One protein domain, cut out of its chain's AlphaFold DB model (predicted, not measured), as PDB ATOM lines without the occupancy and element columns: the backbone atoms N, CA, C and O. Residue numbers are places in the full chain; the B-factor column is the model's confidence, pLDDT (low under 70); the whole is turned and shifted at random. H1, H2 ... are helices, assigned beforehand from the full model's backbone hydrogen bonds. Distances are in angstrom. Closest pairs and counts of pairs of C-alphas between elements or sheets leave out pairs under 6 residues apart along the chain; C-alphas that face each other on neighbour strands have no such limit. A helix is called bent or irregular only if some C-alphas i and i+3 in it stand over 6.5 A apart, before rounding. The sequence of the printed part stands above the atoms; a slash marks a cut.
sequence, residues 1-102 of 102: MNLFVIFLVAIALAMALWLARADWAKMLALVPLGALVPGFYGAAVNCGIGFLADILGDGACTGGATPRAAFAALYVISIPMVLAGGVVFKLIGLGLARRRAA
ATOM      1  N   MET A   1     101.882 164.802 188.037       60.59
ATOM      2  CA  MET A   1     101.851 164.549 186.576       60.59
ATOM      3  C   MET A   1     103.219 164.681 185.904       60.59
ATOM      4  O   MET A   1     103.608 163.730 185.246       60.59
ATOM      5  N   ASN A   2     103.987 165.764 186.105       81.25
ATOM      6  CA  ASN A   2     105.288 165.931 185.424       81.25
ATOM      7  C   ASN A   2     106.298 164.804 185.685       81.25
ATOM      8  O   ASN A   2     106.886 164.299 184.737       81.25
ATOM      9  N   LEU A   3     106.460 164.357 186.934       86.69
ATOM     10  CA  LEU A   3     107.394 163.269 187.249       86.69
ATOM     11  C   LEU A   3     107.055 161.961 186.519       86.69
ATOM     12  O   LEU A   3     107.943 161.337 185.951       86.69
ATOM     13  N   PHE A   4     105.776 161.583 186.475       87.00
ATOM     14  CA  PHE A   4     105.319 160.379 185.777       87.00
ATOM     15  C   PHE A   4     105.705 160.396 184.295       87.00
ATOM     16  O   PHE A   4     106.302 159.445 183.799       87.00
ATOM     17  N   VAL A   5     105.412 161.502 183.604       86.69
ATOM     18  CA  VAL A   5     105.717 161.650 182.175       86.69
ATOM     19  C   VAL A   5     107.226 161.636 181.938       86.69
ATOM     20  O   VAL A   5     107.685 160.969 181.017       86.69
ATOM     21  N   ILE A   6     108.007 162.312 182.788       89.69
ATOM     22  CA  ILE A   6     109.473 162.328 182.688       89.69
ATOM     23  C   ILE A   6     110.038 160.906 182.791       89.69
ATOM     24  O   ILE A   6     110.836 160.507 181.944       89.69
ATOM     25  N   PHE A   7     109.611 160.126 183.786       90.88
ATOM     26  CA  PHE A   7     110.083 158.752 183.958       90.88
ATOM     27  C   PHE A   7     109.610 157.828 182.837       90.88
ATOM     28  O   PHE A   7     110.397 157.024 182.342       90.88
ATOM     29  N   LEU A   8     108.365 157.973 182.382       89.62
ATOM     30  CA  LEU A   8     107.836 157.204 181.259       89.62
ATOM     31  C   LEU A   8     108.648 157.459 179.983       89.62
ATOM     32  O   LEU A   8     109.061 156.510 179.315       89.62
ATOM     33  N   VAL A   9     108.956 158.725 179.687       90.19
ATOM     34  CA  VAL A   9     109.821 159.105 178.562       90.19
ATOM     35  C   VAL A   9     111.236 158.564 178.755       90.19
ATOM     36  O   VAL A   9     111.802 158.006 177.819       90.19
ATOM     37  N   ALA A  10     111.809 158.665 179.956       93.19
ATOM     38  CA  ALA A  10     113.145 158.145 180.238       93.19
ATOM     39  C   ALA A  10     113.234 156.624 180.012       93.19
ATOM     40  O   ALA A  10     114.179 156.153 179.381       93.19
ATOM     41  N   ILE A  11     112.229 155.860 180.457       91.56
ATOM     42  CA  ILE A  11     112.147 154.408 180.247       91.56
ATOM     43  C   ILE A  11     111.978 154.089 178.756       91.56
ATOM     44  O   ILE A  11     112.666 153.210 178.234       91.56
ATOM     45  N   ALA A  12     111.118 154.827 178.047       91.25
ATOM     46  CA  ALA A  12     110.938 154.655 176.608       91.25
ATOM     47  C   ALA A  12     112.239 154.931 175.833       91.25
ATOM     48  O   ALA A  12     112.608 154.155 174.951       91.25
ATOM     49  N   LEU A  13     112.975 155.988 176.195       92.12
ATOM     50  CA  LEU A  13     114.269 156.321 175.597       92.12
ATOM     51  C   LEU A  13     115.349 155.287 175.930       92.12
ATOM     52  O   LEU A  13     116.150 154.952 175.060       92.12
ATOM     53  N   ALA A  14     115.363 154.741 177.147       93.06
ATOM     54  CA  ALA A  14     116.283 153.669 177.518       93.06
ATOM     55  C   ALA A  14     116.048 152.407 176.667       93.06
ATOM     56  O   ALA A  14     117.001 151.844 176.124       93.06
ATOM     57  N   MET A  15     114.783 152.010 176.478       93.56
ATOM     58  CA  MET A  15     114.417 150.889 175.602       93.56
ATOM     59  C   MET A  15     114.755 151.171 174.138       93.56
ATOM     60  O   MET A  15     115.315 150.315 173.455       93.56
ATOM     61  N   ALA A  16     114.480 152.384 173.665       89.25
ATOM     62  CA  ALA A  16     114.837 152.833 172.326       89.25
ATOM     63  C   ALA A  16     116.352 152.769 172.069       89.25
ATOM     64  O   ALA A  16     116.783 152.253 171.039       89.25
ATOM     65  N   LEU A  17     117.168 153.252 173.011       92.62
ATOM     66  CA  LEU A  17     118.628 153.209 172.923       92.62
ATOM     67  C   LEU A  17     119.150 151.768 172.912       92.62
ATOM     68  O   LEU A  17     120.078 151.447 172.168       92.62
ATOM     69  N   TRP A  18     118.561 150.897 173.732       92.69
ATOM     70  CA  TRP A  18     118.905 149.480 173.760       92.69
ATOM     71  C   TRP A  18     118.577 148.793 172.426       92.69
ATOM     72  O   TRP A  18     119.440 148.123 171.858       92.69
ATOM     73  N   LEU A  19     117.384 149.038 171.872       88.94
ATOM     74  CA  LEU A  19     116.944 148.506 170.577       88.94
ATOM     75  C   LEU A  19     117.751 149.042 169.390       88.94
ATOM     76  O   LEU A  19     117.977 148.311 168.424       88.94
ATOM     77  N   ALA A  20     118.216 150.291 169.454       88.50
ATOM     78  CA  ALA A  20     118.997 150.910 168.386       88.50
ATOM     79  C   ALA A  20     120.321 150.174 168.097       88.50
ATOM     80  O   ALA A  20     120.866 150.313 167.002       88.50
ATOM     81  N   ARG A  21     120.815 149.362 169.047       87.50
ATOM     82  CA  ARG A  21     122.014 148.518 168.888       87.50
ATOM     83  C   ARG A  21     121.799 147.312 167.969       87.50
ATOM     84  O   ARG A  21     122.774 146.761 167.472       87.50
ATOM     85  N   ALA A  22     120.556 146.874 167.772       89.69
ATOM     86  CA  ALA A  22     120.233 145.738 166.913       89.69
ATOM     87  C   ALA A  22     120.180 146.143 165.429       89.69
ATOM     88  O   ALA A  22     120.113 147.328 165.103       89.69
ATOM     89  N   ASP A  23     120.137 145.169 164.514       91.25
ATOM     90  CA  ASP A  23     119.901 145.398 163.079       91.25
ATOM     91  C   ASP A  23     118.561 146.105 162.820       91.25
ATOM     92  O   ASP A  23     117.658 146.062 163.651       91.25
ATOM     93  N   TRP A  24     118.399 146.785 161.677       89.31
ATOM     94  CA  TRP A  24     117.156 147.527 161.369       89.31
ATOM     95  C   TRP A  24     115.909 146.642 161.427       89.31
ATOM     96  O   TRP A  24     114.928 147.018 162.065       89.31
ATOM     97  N   ALA A  25     115.985 145.441 160.851       91.19
ATOM     98  CA  ALA A  25     114.894 144.474 160.890       91.19
ATOM     99  C   ALA A  25     114.561 144.031 162.326       91.19
ATOM    100  O   ALA A  25     113.399 144.049 162.726       91.19
ATOM    101  N   LYS A  26     115.582 143.694 163.128       90.19
ATOM    102  CA  LYS A  26     115.400 143.278 164.528       90.19
ATOM    103  C   LYS A  26     114.834 144.408 165.380       90.19
ATOM    104  O   LYS A  26     113.925 144.174 166.161       90.19
ATOM    105  N   MET A  27     115.336 145.627 165.208       91.00
ATOM    106  CA  MET A  27     114.846 146.800 165.925       91.00
ATOM    107  C   MET A  27     113.346 146.991 165.684       91.00
ATOM    108  O   MET A  27     112.594 147.047 166.648       91.00
ATOM    109  N   LEU A  28     112.905 147.032 164.422       90.81
ATOM    110  CA  LEU A  28     111.491 147.226 164.081       90.81
ATOM    111  C   LEU A  28     110.604 146.097 164.618       90.81
ATOM    112  O   LEU A  28     109.537 146.369 165.162       90.81
ATOM    113  N   ALA A  29     111.067 144.848 164.533       93.19
ATOM    114  CA  ALA A  29     110.343 143.699 165.070       93.19
ATOM    115  C   ALA A  29     110.220 143.728 166.605       93.19
ATOM    116  O   ALA A  29     109.229 143.257 167.157       93.19
ATOM    117  N   LEU A  30     111.214 144.287 167.299       93.00
ATOM    118  CA  LEU A  30     111.276 144.323 168.761       93.00
ATOM    119  C   LEU A  30     110.677 145.600 169.374       93.00
ATOM    120  O   LEU A  30     110.564 145.672 170.594       93.00
ATOM    121  N   VAL A  31     110.260 146.593 168.583       92.81
ATOM    122  CA  VAL A  31     109.608 147.817 169.096       92.81
ATOM    123  C   VAL A  31     108.372 147.515 169.955       92.81
ATOM    124  O   VAL A  31     108.293 148.079 171.048       92.81
ATOM    125  N   PRO A  32     107.439 146.623 169.555       92.75
ATOM    126  CA  PRO A  32     106.291 146.276 170.394       92.75
ATOM    127  C   PRO A  32     106.725 145.687 171.743       92.75
ATOM    128  O   PRO A  32     106.237 146.097 172.789       92.75
ATOM    129  N   LEU A  33     107.728 144.803 171.736       93.38
ATOM    130  CA  LEU A  33     108.311 144.246 172.961       93.38
ATOM    131  C   LEU A  33     108.980 145.332 173.816       93.38
ATOM    132  O   LEU A  33     108.832 145.343 175.032       93.38
ATOM    133  N   GLY A  34     109.668 146.283 173.184       91.06
ATOM    134  CA  GLY A  34     110.277 147.424 173.860       91.06
ATOM    135  C   GLY A  34     109.257 148.348 174.522       91.06
ATOM    136  O   GLY A  34     109.520 148.865 175.604       91.06
ATOM    137  N   ALA A  35     108.084 148.517 173.911       94.44
ATOM    138  CA  ALA A  35     106.990 149.333 174.434       94.44
ATOM    139  C   ALA A  35     106.271 148.701 175.639       94.44
ATOM    140  O   ALA A  35     105.616 149.420 176.396       94.44
ATOM    141  N   LEU A  36     106.426 147.390 175.870       93.12
ATOM    142  CA  LEU A  36     105.856 146.725 177.048       93.12
ATOM    143  C   LEU A  36     106.406 147.301 178.351       93.12
ATOM    144  O   LEU A  36     105.655 147.439 179.308       93.12
ATOM    145  N   VAL A  37     107.687 147.667 178.394       93.44
ATOM    146  CA  VAL A  37     108.340 148.166 179.615       93.44
ATOM    147  C   VAL A  37     107.772 149.524 180.067       93.44
ATOM    148  O   VAL A  37     107.280 149.608 181.193       93.44
ATOM    149  N   PRO A  38     107.770 150.589 179.236       92.88
ATOM    150  CA  PRO A  38     107.130 151.855 179.598       92.88
ATOM    151  C   PRO A  38     105.606 151.728 179.758       92.88
ATOM    152  O   PRO A  38     105.049 152.363 180.651       92.88
ATOM    153  N   GLY A  39     104.934 150.869 178.979       91.75
ATOM    154  CA  GLY A  39     103.504 150.589 179.155       91.75
ATOM    155  C   GLY A  39     103.189 149.947 180.512       91.75
ATOM    156  O   GLY A  39     102.258 150.368 181.200       91.75
ATOM    157  N   PHE A  40     104.011 148.983 180.939       91.75
ATOM    158  CA  PHE A  40     103.912 148.328 182.242       91.75
ATOM    159  C   PHE A  40     104.165 149.308 183.381       91.75
ATOM    160  O   PHE A  40     103.367 149.371 184.311       91.75
ATOM    161  N   TYR A  41     105.232 150.107 183.293       91.94
ATOM    162  CA  TYR A  41     105.495 151.175 184.259       91.94
ATOM    163  C   TYR A  41     104.294 152.121 184.371       91.94
ATOM    164  O   TYR A  41     103.828 152.415 185.470       91.94
ATOM    165  N   GLY A  42     103.751 152.534 183.223       90.12
ATOM    166  CA  GLY A  42     102.562 153.363 183.134       90.12
ATOM    167  C   GLY A  42     101.384 152.794 183.925       90.12
ATOM    168  O   GLY A  42     100.781 153.484 184.749       90.12
ATOM    169  N   ALA A  43     101.050 151.533 183.662       89.19
ATOM    170  CA  ALA A  43      99.944 150.855 184.323       89.19
ATOM    171  C   ALA A  43     100.225 150.612 185.809       89.19
ATOM    172  O   ALA A  43      99.351 150.848 186.632       89.19
ATOM    173  N   ALA A  44     101.449 150.234 186.181       88.81
ATOM    174  CA  ALA A  44     101.829 149.993 187.569       88.81
ATOM    175  C   ALA A  44     101.733 151.258 188.436       88.81
ATOM    176  O   ALA A  44     101.357 151.172 189.602       88.81
ATOM    177  N   VAL A  45     102.027 152.438 187.881       89.00
ATOM    178  CA  VAL A  45     101.868 153.709 188.606       89.00
ATOM    179  C   VAL A  45     100.391 154.075 188.797       89.00
ATOM    180  O   VAL A  45     100.037 154.604 189.846       89.00
ATOM    181  N   ASN A  46      99.529 153.782 187.818       86.81
ATOM    182  CA  ASN A  46      98.101 154.125 187.880       86.81
ATOM    183  C   ASN A  46      97.240 153.073 188.604       86.81
ATOM    184  O   ASN A  46      96.205 153.401 189.171       86.81
ATOM    185  N   CYS A  47      97.629 151.804 188.564       85.88
ATOM    186  CA  CYS A  47      96.825 150.670 189.030       85.88
ATOM    187  C   CYS A  47      97.505 149.879 190.163       85.88
ATOM    188  O   CYS A  47      96.913 148.955 190.713       85.88
ATOM    189  N   GLY A  48      98.753 150.213 190.510       86.88
ATOM    190  CA  GLY A  48      99.594 149.443 191.427       86.88
ATOM    191  C   GLY A  48     100.322 148.283 190.737       86.88
ATOM    192  O   GLY A  48      99.908 147.792 189.690       86.88
ATOM    193  N   ILE A  49     101.415 147.800 191.335       83.31
ATOM    194  CA  ILE A  49     102.244 146.711 190.772       83.31
ATOM    195  C   ILE A  49     101.493 145.376 190.616       83.31
ATOM    196  O   ILE A  49     101.883 144.542 189.803       83.31
ATOM    197  N   GLY A  50     100.408 145.182 191.372       82.06
ATOM    198  CA  GLY A  50      99.564 143.988 191.334       82.06
ATOM    199  C   GLY A  50      98.567 143.947 190.173       82.06
ATOM    200  O   GLY A  50      97.871 142.947 190.032       82.06
ATOM    201  N   PHE A  51      98.504 144.982 189.324       83.50
ATOM    202  CA  PHE A  51      97.497 145.079 188.257       83.50
ATOM    203  C   PHE A  51      97.525 143.902 187.267       83.50
ATOM    204  O   PHE A  51      96.513 143.601 186.647       83.50
ATOM    205  N   LEU A  52      98.673 143.230 187.114       82.50
ATOM    206  CA  LEU A  52      98.802 142.030 186.283       82.50
ATOM    207  C   LEU A  52      97.972 140.857 186.814       82.50
ATOM    208  O   LEU A  52      97.421 140.100 186.019       82.50
ATOM    209  N   ALA A  53      97.889 140.703 188.139       83.31
ATOM    210  CA  ALA A  53      97.132 139.625 188.768       83.31
ATOM    211  C   ALA A  53      95.617 139.822 188.607       83.31
ATOM    212  O   ALA A  53      94.881 138.844 188.551       83.31
ATOM    213  N   ASP A  54      95.181 141.077 188.469       80.88
ATOM    214  CA  ASP A  54      93.778 141.463 188.312       80.88
ATOM    215  C   ASP A  54      93.499 142.097 186.937       80.88
ATOM    216  O   ASP A  54      92.616 142.934 186.770       80.88
ATOM    217  N   ILE A  55      94.271 141.724 185.909       79.12
ATOM    218  CA  ILE A  55      94.209 142.410 184.607       79.12
ATOM    219  C   ILE A  55      92.864 142.220 183.888       79.12
ATOM    220  O   ILE A  55      92.500 143.021 183.028       79.12
ATOM    221  N   LEU A  56      92.144 141.144 184.214       81.06
ATOM    222  CA  LEU A  56      90.795 140.857 183.720       81.06
ATOM    223  C   LEU A  56      89.695 141.282 184.698       81.06
ATOM    224  O   LEU A  56      88.526 141.128 184.357       81.06
ATOM    225  N   GLY A  57      90.058 141.762 185.886       74.56
ATOM    226  CA  GLY A  57      89.101 142.189 186.889       74.56
ATOM    227  C   GLY A  57      88.539 143.575 186.612       74.56
ATOM    228  O   GLY A  57      89.089 144.375 185.847       74.56
ATOM    229  N   ASP A  58      87.445 143.863 187.305       66.44
ATOM    230  CA  ASP A  58      86.791 145.171 187.313       66.44
ATOM    231  C   ASP A  58      87.469 146.157 188.283       66.44
ATOM    232  O   ASP A  58      86.924 147.225 188.565       66.44
ATOM    233  N   GLY A  59      88.646 145.801 188.823       64.44
ATOM    234  CA  GLY A  59      89.424 146.647 189.724       64.44
ATOM    235  C   GLY A  59      89.608 148.060 189.163       64.44
ATOM    236  O   GLY A  59      89.705 148.262 187.954       64.44
ATOM    237  N   ALA A  60      89.629 149.070 190.033       65.00
ATOM    238  CA  ALA A  60      89.716 150.464 189.607       65.00
ATOM    239  C   ALA A  60      91.158 150.977 189.702       65.00
ATOM    240  O   ALA A  60      91.717 151.097 190.793       65.00
ATOM    241  N   CYS A  61      91.746 151.343 188.562       79.12
ATOM    242  CA  CYS A  61      92.935 152.193 188.542       79.12
ATOM    243  C   CYS A  61      92.571 153.618 188.985       79.12
ATOM    244  O   CYS A  61      91.400 154.013 188.983       79.12
ATOM    245  N   THR A  62      93.573 154.437 189.306       72.56
ATOM    246  CA  THR A  62      93.377 155.865 189.579       72.56
ATOM    247  C   THR A  62      92.634 156.519 188.407       72.56
ATOM    248  O   THR A  62      93.166 156.585 187.301       72.56
ATOM    249  N   GLY A  63      91.395 156.972 188.637       71.88
ATOM    250  CA  GLY A  63      90.527 157.553 187.601       71.88
ATOM    251  C   GLY A  63      89.395 156.651 187.086       71.88
ATOM    252  O   GLY A  63      88.694 157.055 186.165       71.88
ATOM    253  N   GLY A  64      89.190 155.461 187.663       75.81
ATOM    254  CA  GLY A  64      88.021 154.608 187.389       75.81
ATOM    255  C   GLY A  64      88.115 153.745 186.126       75.81
ATOM    256  O   GLY A  64      87.148 153.082 185.766       75.81
ATOM    257  N   ALA A  65      89.266 153.735 185.451       82.06
ATOM    258  CA  ALA A  65      89.528 152.829 184.336       82.06
ATOM    259  C   ALA A  65      89.885 151.418 184.832       82.06
ATOM    260  O   ALA A  65      90.523 151.271 185.877       82.06
ATOM    261  N   THR A  66      89.546 150.395 184.043       88.12
ATOM    262  CA  THR A  66      89.978 149.015 184.307       88.12
ATOM    263  C   THR A  66      91.476 148.834 183.996       88.12
ATOM    264  O   THR A  66      91.992 149.478 183.072       88.12
ATOM    265  N   PRO A  67      92.190 147.930 184.698       87.12
ATOM    266  CA  PRO A  67      93.607 147.628 184.485       87.12
ATOM    267  C   PRO A  67      93.953 147.340 183.030       87.12
ATOM    268  O   PRO A  67      94.943 147.856 182.506       87.12
ATOM    269  N   ARG A  68      93.099 146.571 182.344       87.88
ATOM    270  CA  ARG A  68      93.248 146.277 180.915       87.88
ATOM    271  C   ARG A  68      93.225 147.544 180.066       87.88
ATOM    272  O   ARG A  68      94.091 147.707 179.209       87.88
ATOM    273  N   ALA A  69      92.238 148.416 180.271       88.88
ATOM    274  CA  ALA A  69      92.094 149.633 179.479       88.88
ATOM    275  C   ALA A  69      93.266 150.596 179.721       88.88
ATOM    276  O   ALA A  69      93.836 151.128 178.766       88.88
ATOM    277  N   ALA A  70      93.677 150.756 180.983       89.00
ATOM    278  CA  ALA A  70      94.809 151.598 181.358       89.00
ATOM    279  C   ALA A  70      96.128 151.093 180.747       89.00
ATOM    280  O   ALA A  70      96.865 151.868 180.132       89.00
ATOM    281  N   PHE A  71      96.410 149.789 180.852       89.62
ATOM    282  CA  PHE A  71      97.610 149.193 180.266       89.62
ATOM    283  C   PHE A  71      97.614 149.284 178.741       89.62
ATOM    284  O   PHE A  71      98.618 149.695 178.166       89.62
ATOM    285  N   ALA A  72      96.497 148.968 178.079       91.19
ATOM    286  CA  ALA A  72      96.399 149.053 176.624       91.19
ATOM    287  C   ALA A  72      96.661 150.480 176.120       91.19
ATOM    288  O   ALA A  72      97.437 150.664 175.183       91.19
ATOM    289  N   ALA A  73      96.079 151.493 176.767       91.06
ATOM    290  CA  ALA A  73      96.292 152.888 176.398       91.06
ATOM    291  C   ALA A  73      97.768 153.295 176.532       91.06
ATOM    292  O   ALA A  73      98.354 153.860 175.606       91.06
ATOM    293  N   LEU A  74      98.394 152.966 177.665       91.38
ATOM    294  CA  LEU A  74      99.784 153.339 177.942       91.38
ATOM    295  C   LEU A  74     100.775 152.558 177.079       91.38
ATOM    296  O   LEU A  74     101.786 153.112 176.648       91.38
ATOM    297  N   TYR A  75     100.464 151.304 176.764       92.25
ATOM    298  CA  TYR A  75     101.220 150.497 175.817       92.25
ATOM    299  C   TYR A  75     101.182 151.104 174.411       92.25
ATOM    300  O   TYR A  75     102.233 151.347 173.820       92.25
ATOM    301  N   VAL A  76      99.991 151.431 173.898       94.19
ATOM    302  CA  VAL A  76      99.823 152.007 172.553       94.19
ATOM    303  C   VAL A  76     100.533 153.353 172.425       94.19
ATOM    304  O   VAL A  76     101.195 153.588 171.419       94.19
ATOM    305  N   ILE A  77     100.471 154.210 173.449       91.56
ATOM    306  CA  ILE A  77     101.191 155.496 173.474       91.56
ATOM    307  C   ILE A  77     102.712 155.293 173.517       91.56
ATOM    308  O   ILE A  77     103.469 156.085 172.955       91.56
ATOM    309  N   SER A  78     103.176 154.220 174.154       90.88
ATOM    310  CA  SER A  78     104.605 153.934 174.277       90.88
ATOM    311  C   SER A  78     105.240 153.445 172.973       90.88
ATOM    312  O   SER A  78     106.427 153.680 172.755       90.88
ATOM    313  N   ILE A  79     104.475 152.810 172.078       91.94
ATOM    314  CA  ILE A  79     104.968 152.333 170.773       91.94
ATOM    315  C   ILE A  79     105.619 153.454 169.945       91.94
ATOM    316  O   ILE A  79     106.794 153.309 169.596       91.94
ATOM    317  N   PRO A  80     104.935 154.574 169.626       92.56
ATOM    318  CA  PRO A  80     105.538 155.642 168.838       92.56
ATOM    319  C   PRO A  80     106.721 156.292 169.558       92.56
ATOM    320  O   PRO A  80     107.683 156.668 168.895       92.56
ATOM    321  N   MET A  81     106.708 156.372 170.895       91.44
ATOM    322  CA  MET A  81     107.843 156.901 171.660       91.44
ATOM    323  C   MET A  81     109.094 156.028 171.503       91.44
ATOM    324  O   MET A  81     110.170 156.540 171.194       91.44
ATOM    325  N   VAL A  82     108.952 154.710 171.671       92.38
ATOM    326  CA  VAL A  82     110.064 153.759 171.524       92.38
ATOM    327  C   VAL A  82     110.537 153.696 170.071       92.38
ATOM    328  O   VAL A  82     111.743 153.690 169.821       92.38
ATOM    329  N   LEU A  83     109.613 153.706 169.105       92.69
ATOM    330  CA  LEU A  83     109.941 153.698 167.681       92.69
ATOM    331  C   LEU A  83     110.714 154.955 167.272       92.69
ATOM    332  O   LEU A  83     111.809 154.848 166.719       92.69
ATOM    333  N   ALA A  84     110.167 156.139 167.562       92.75
ATOM    334  CA  ALA A  84     110.789 157.410 167.208       92.75
ATOM    335  C   ALA A  84     112.151 157.560 167.891       92.75
ATOM    336  O   ALA A  84     113.137 157.879 167.227       92.75
ATOM    337  N   GLY A  85     112.233 157.246 169.190       90.62
ATOM    338  CA  GLY A  85     113.497 157.241 169.920       90.62
ATOM    339  C   GLY A  85     114.519 156.302 169.279       90.62
ATOM    340  O   GLY A  85     115.664 156.694 169.060       90.62
ATOM    341  N   GLY A  86     114.113 155.079 168.930       90.19
ATOM    342  CA  GLY A  86     115.016 154.080 168.364       90.19
ATOM    343  C   GLY A  86     115.558 154.509 167.002       90.19
ATOM    344  O   GLY A  86     116.755 154.383 166.749       90.19
ATOM    345  N   VAL A  87     114.703 155.087 166.150       91.81
ATOM    346  CA  VAL A  87     115.105 155.639 164.846       91.81
ATOM    347  C   VAL A  87     116.107 156.775 165.041       91.81
ATOM    348  O   VAL A  87     117.170 156.763 164.423       91.81
ATOM    349  N   VAL A  88     115.813 157.723 165.938       92.38
ATOM    350  CA  VAL A  88     116.696 158.859 166.237       92.38
ATOM    351  C   VAL A  88     118.059 158.378 166.738       92.38
ATOM    352  O   VAL A  88     119.084 158.765 166.176       92.38
ATOM    353  N   PHE A  89     118.100 157.485 167.731       92.06
ATOM    354  CA  PHE A  89     119.363 156.959 168.259       92.06
ATOM    355  C   PHE A  89     120.178 156.219 167.200       92.06
ATOM    356  O   PHE A  89     121.404 156.346 167.158       92.06
ATOM    357  N   LYS A  90     119.513 155.489 166.306       88.81
ATOM    358  CA  LYS A  90     120.183 154.760 165.233       88.81
ATOM    359  C   LYS A  90     120.795 155.685 164.187       88.81
ATOM    360  O   LYS A  90     121.941 155.485 163.791       88.81
ATOM    361  N   LEU A  91     120.068 156.728 163.788       90.69
ATOM    362  CA  LEU A  91     120.580 157.755 162.879       90.69
ATOM    363  C   LEU A  91     121.758 158.519 163.496       90.69
ATOM    364  O   LEU A  91     122.754 158.751 162.812       90.69
ATOM    365  N   ILE A  92     121.690 158.844 164.791       90.69
ATOM    366  CA  ILE A  92     122.805 159.464 165.523       90.69
ATOM    367  C   ILE A  92     124.029 158.542 165.519       90.69
ATOM    368  O   ILE A  92     125.130 158.994 165.207       90.69
ATOM    369  N   GLY A  93     123.853 157.247 165.807       87.56
ATOM    370  CA  GLY A  93     124.940 156.265 165.787       87.56
ATOM    371  C   GLY A  93     125.619 156.155 164.419       87.56
ATOM    372  O   GLY A  93     126.845 156.197 164.332       87.56
ATOM    373  N   LEU A  94     124.829 156.106 163.342       87.25
ATOM    374  CA  LEU A  94     125.338 156.094 161.966       87.25
ATOM    375  C   LEU A  94     126.062 157.399 161.607       87.25
ATOM    376  O   LEU A  94     127.130 157.367 160.996       87.25
ATOM    377  N   GLY A  95     125.521 158.548 162.017       87.62
ATOM    378  CA  GLY A  95     126.144 159.854 161.807       87.62
ATOM    379  C   GLY A  95     127.483 159.996 162.534       87.62
ATOM    380  O   GLY A  95     128.452 160.481 161.951       87.62
ATOM    381  N   LEU A  96     127.569 159.528 163.782       88.38
ATOM    382  CA  LEU A  96     128.807 159.524 164.566       88.38
ATOM    383  C   LEU A  96     129.854 158.571 163.981       88.38
ATOM    384  O   LEU A  96     131.024 158.939 163.901       88.38
ATOM    385  N   ALA A  97     129.448 157.379 163.534       85.06
ATOM    386  CA  ALA A  97     130.345 156.442 162.860       85.06
ATOM    387  C   ALA A  97     130.907 157.040 161.562       85.06
ATOM    388  O   ALA A  97     132.108 156.974 161.320       85.06
ATOM    389  N   ARG A  98     130.058 157.709 160.770       85.00
ATOM    390  CA  ARG A  98     130.469 158.375 159.529       85.00
ATOM    391  C   ARG A  98     131.435 159.535 159.770       85.00
ATOM    392  O   ARG A  98     132.378 159.685 159.009       85.00
ATOM    393  N   ARG A  99     131.237 160.322 160.835       79.50
ATOM    394  CA  ARG A  99     132.152 161.413 161.225       79.50
ATOM    395  C   ARG A  99     133.506 160.932 161.742       79.50
ATOM    396  O   ARG A  99     134.453 161.692 161.676       79.50
ATOM    397  N   ARG A 100     133.592 159.720 162.296       74.38
ATOM    398  CA  ARG A 100     134.866 159.128 162.743       74.38
ATOM    399  C   ARG A 100     135.674 158.510 161.599       74.38
ATOM    400  O   ARG A 100     136.852 158.241 161.786       74.38
ATOM    401  N   ALA A 101     135.026 158.226 160.472       62.16
ATOM    402  CA  ALA A 101     135.639 157.623 159.292       62.16
ATOM    403  C   ALA A 101     136.045 158.649 158.215       62.16
ATOM    404  O   ALA A 101     136.645 158.256 157.218       62.16
ATOM    405  N   ALA A 102     135.682 159.923 158.399       58.34
ATOM    406  CA  ALA A 102     136.095 161.063 157.582       58.34
ATOM    407  C   ALA A 102     137.183 161.847 158.321       58.34
ATOM    408  O   ALA A 102     138.075 162.380 157.629       58.34
TER     409      ALA A 102
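AT A GLANCE: This is residues 1 to 102 of the 102 residues of an uncharacterized protein of Sinirhodobacter hungdaonensis (UniProt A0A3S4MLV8). What shape does the domain have? A long helix, H4, makes the longest axis, and a hairpin of two helices, H1 and H2, packs on one side of it, both crossing it aslant. Residues 94 to 102 at the end of H4 stick out as an arm, while at the other end short H3 and a long loop, residues 53 to 66, gather near the beginning of H4. What is it built of? The printed part has 102 residues with four named helices, H1, H2, H3 and H4 along the chain, and no named strand, and its class is all helix. How large is it? It is loose, with a radius of gyration of the C-alphas of 16.1 A and spans of 59 by 28 by 17 A.

HOW THE PARTS SIT: What touches the longest helix, H4, residues 67 to 100? H2, residues 24 to 47, touches it at a steep tilt of 43 degrees, opposite ways, the closest C-alphas being those of Gly 39 and Tyr 75, 4.0 A apart. H1, residues 2 to 19, touches H4 at residues 78 to 90 alone, at a steep tilt of 54 degrees, the same way; the closest C-alphas are those of Ala 16 and Gly 86, 4.2 A apart. How do H1 and H2 stand? They form a helical hairpin at a shallow tilt of 25 degrees, opposite ways, with the closest C-alphas, those of Leu 19 and Met 27, 5.4 A apart. The helix packing is mostly crossed, but only just: 1 of 3 touching pairs given a tilt is shallow. Where is H3, residues 49 to 52? It only just touches H2, only at the corner by their link, with 3 pairs of C-alphas within 8 A, the closest being Ala 44 and Phe 51 at 6.6 A. It is close to H4 but not clearly touching, with the C-alphas of Phe 51 and Pro 67 closest at 6.0 A, and it is apart from H1. What do the backbones show? Every O i to N i+4 pair is within hydrogen-bond range in H1, against 16 of 20 in H2 and 28 of 30 in H4; H3 is too short for such a pair, and its one O i to N i+3 pair is not within range.

IN THESE COORDINATES: Where does H4 run? From C-alpha 67 at (93.607, 147.628, 184.485) to C-alpha 100 at (134.866, 159.128, 162.743), it is 48.0 A long. It is neither bent nor irregular, but only just: C-alphas 77 and 80 are 6.4 A apart. How long are the others? H1 measures 25.7 A from C-alpha 2 at (105.288, 165.931, 185.424) to C-alpha 19, H2 34.5 A and H3 7.3 A. Which are irregular? H2 is, with C-alphas 29 and 32 7.2 A apart and a kink of 39 degrees near residue 31, and H3 is, with C-alphas 49 and 52 7.3 A apart.

THE WHOLE: How far does it reach? The two C-alphas farthest apart are those of Asp 58 and Ala 102, 59.7 A. Without residues 94 to 102, which stand free, the body spans 44 by 27 by 16 A. Which links are long? The link H3 to H4, 14 residues, is long; H1 to H2 and H2 to H3 are tight, and the printed part has no cut. Where is confidence low? The mean pLDDT of the printed part is 87.0; residue 1, residues 58 to 60 and residues 101 to 102 are under 70.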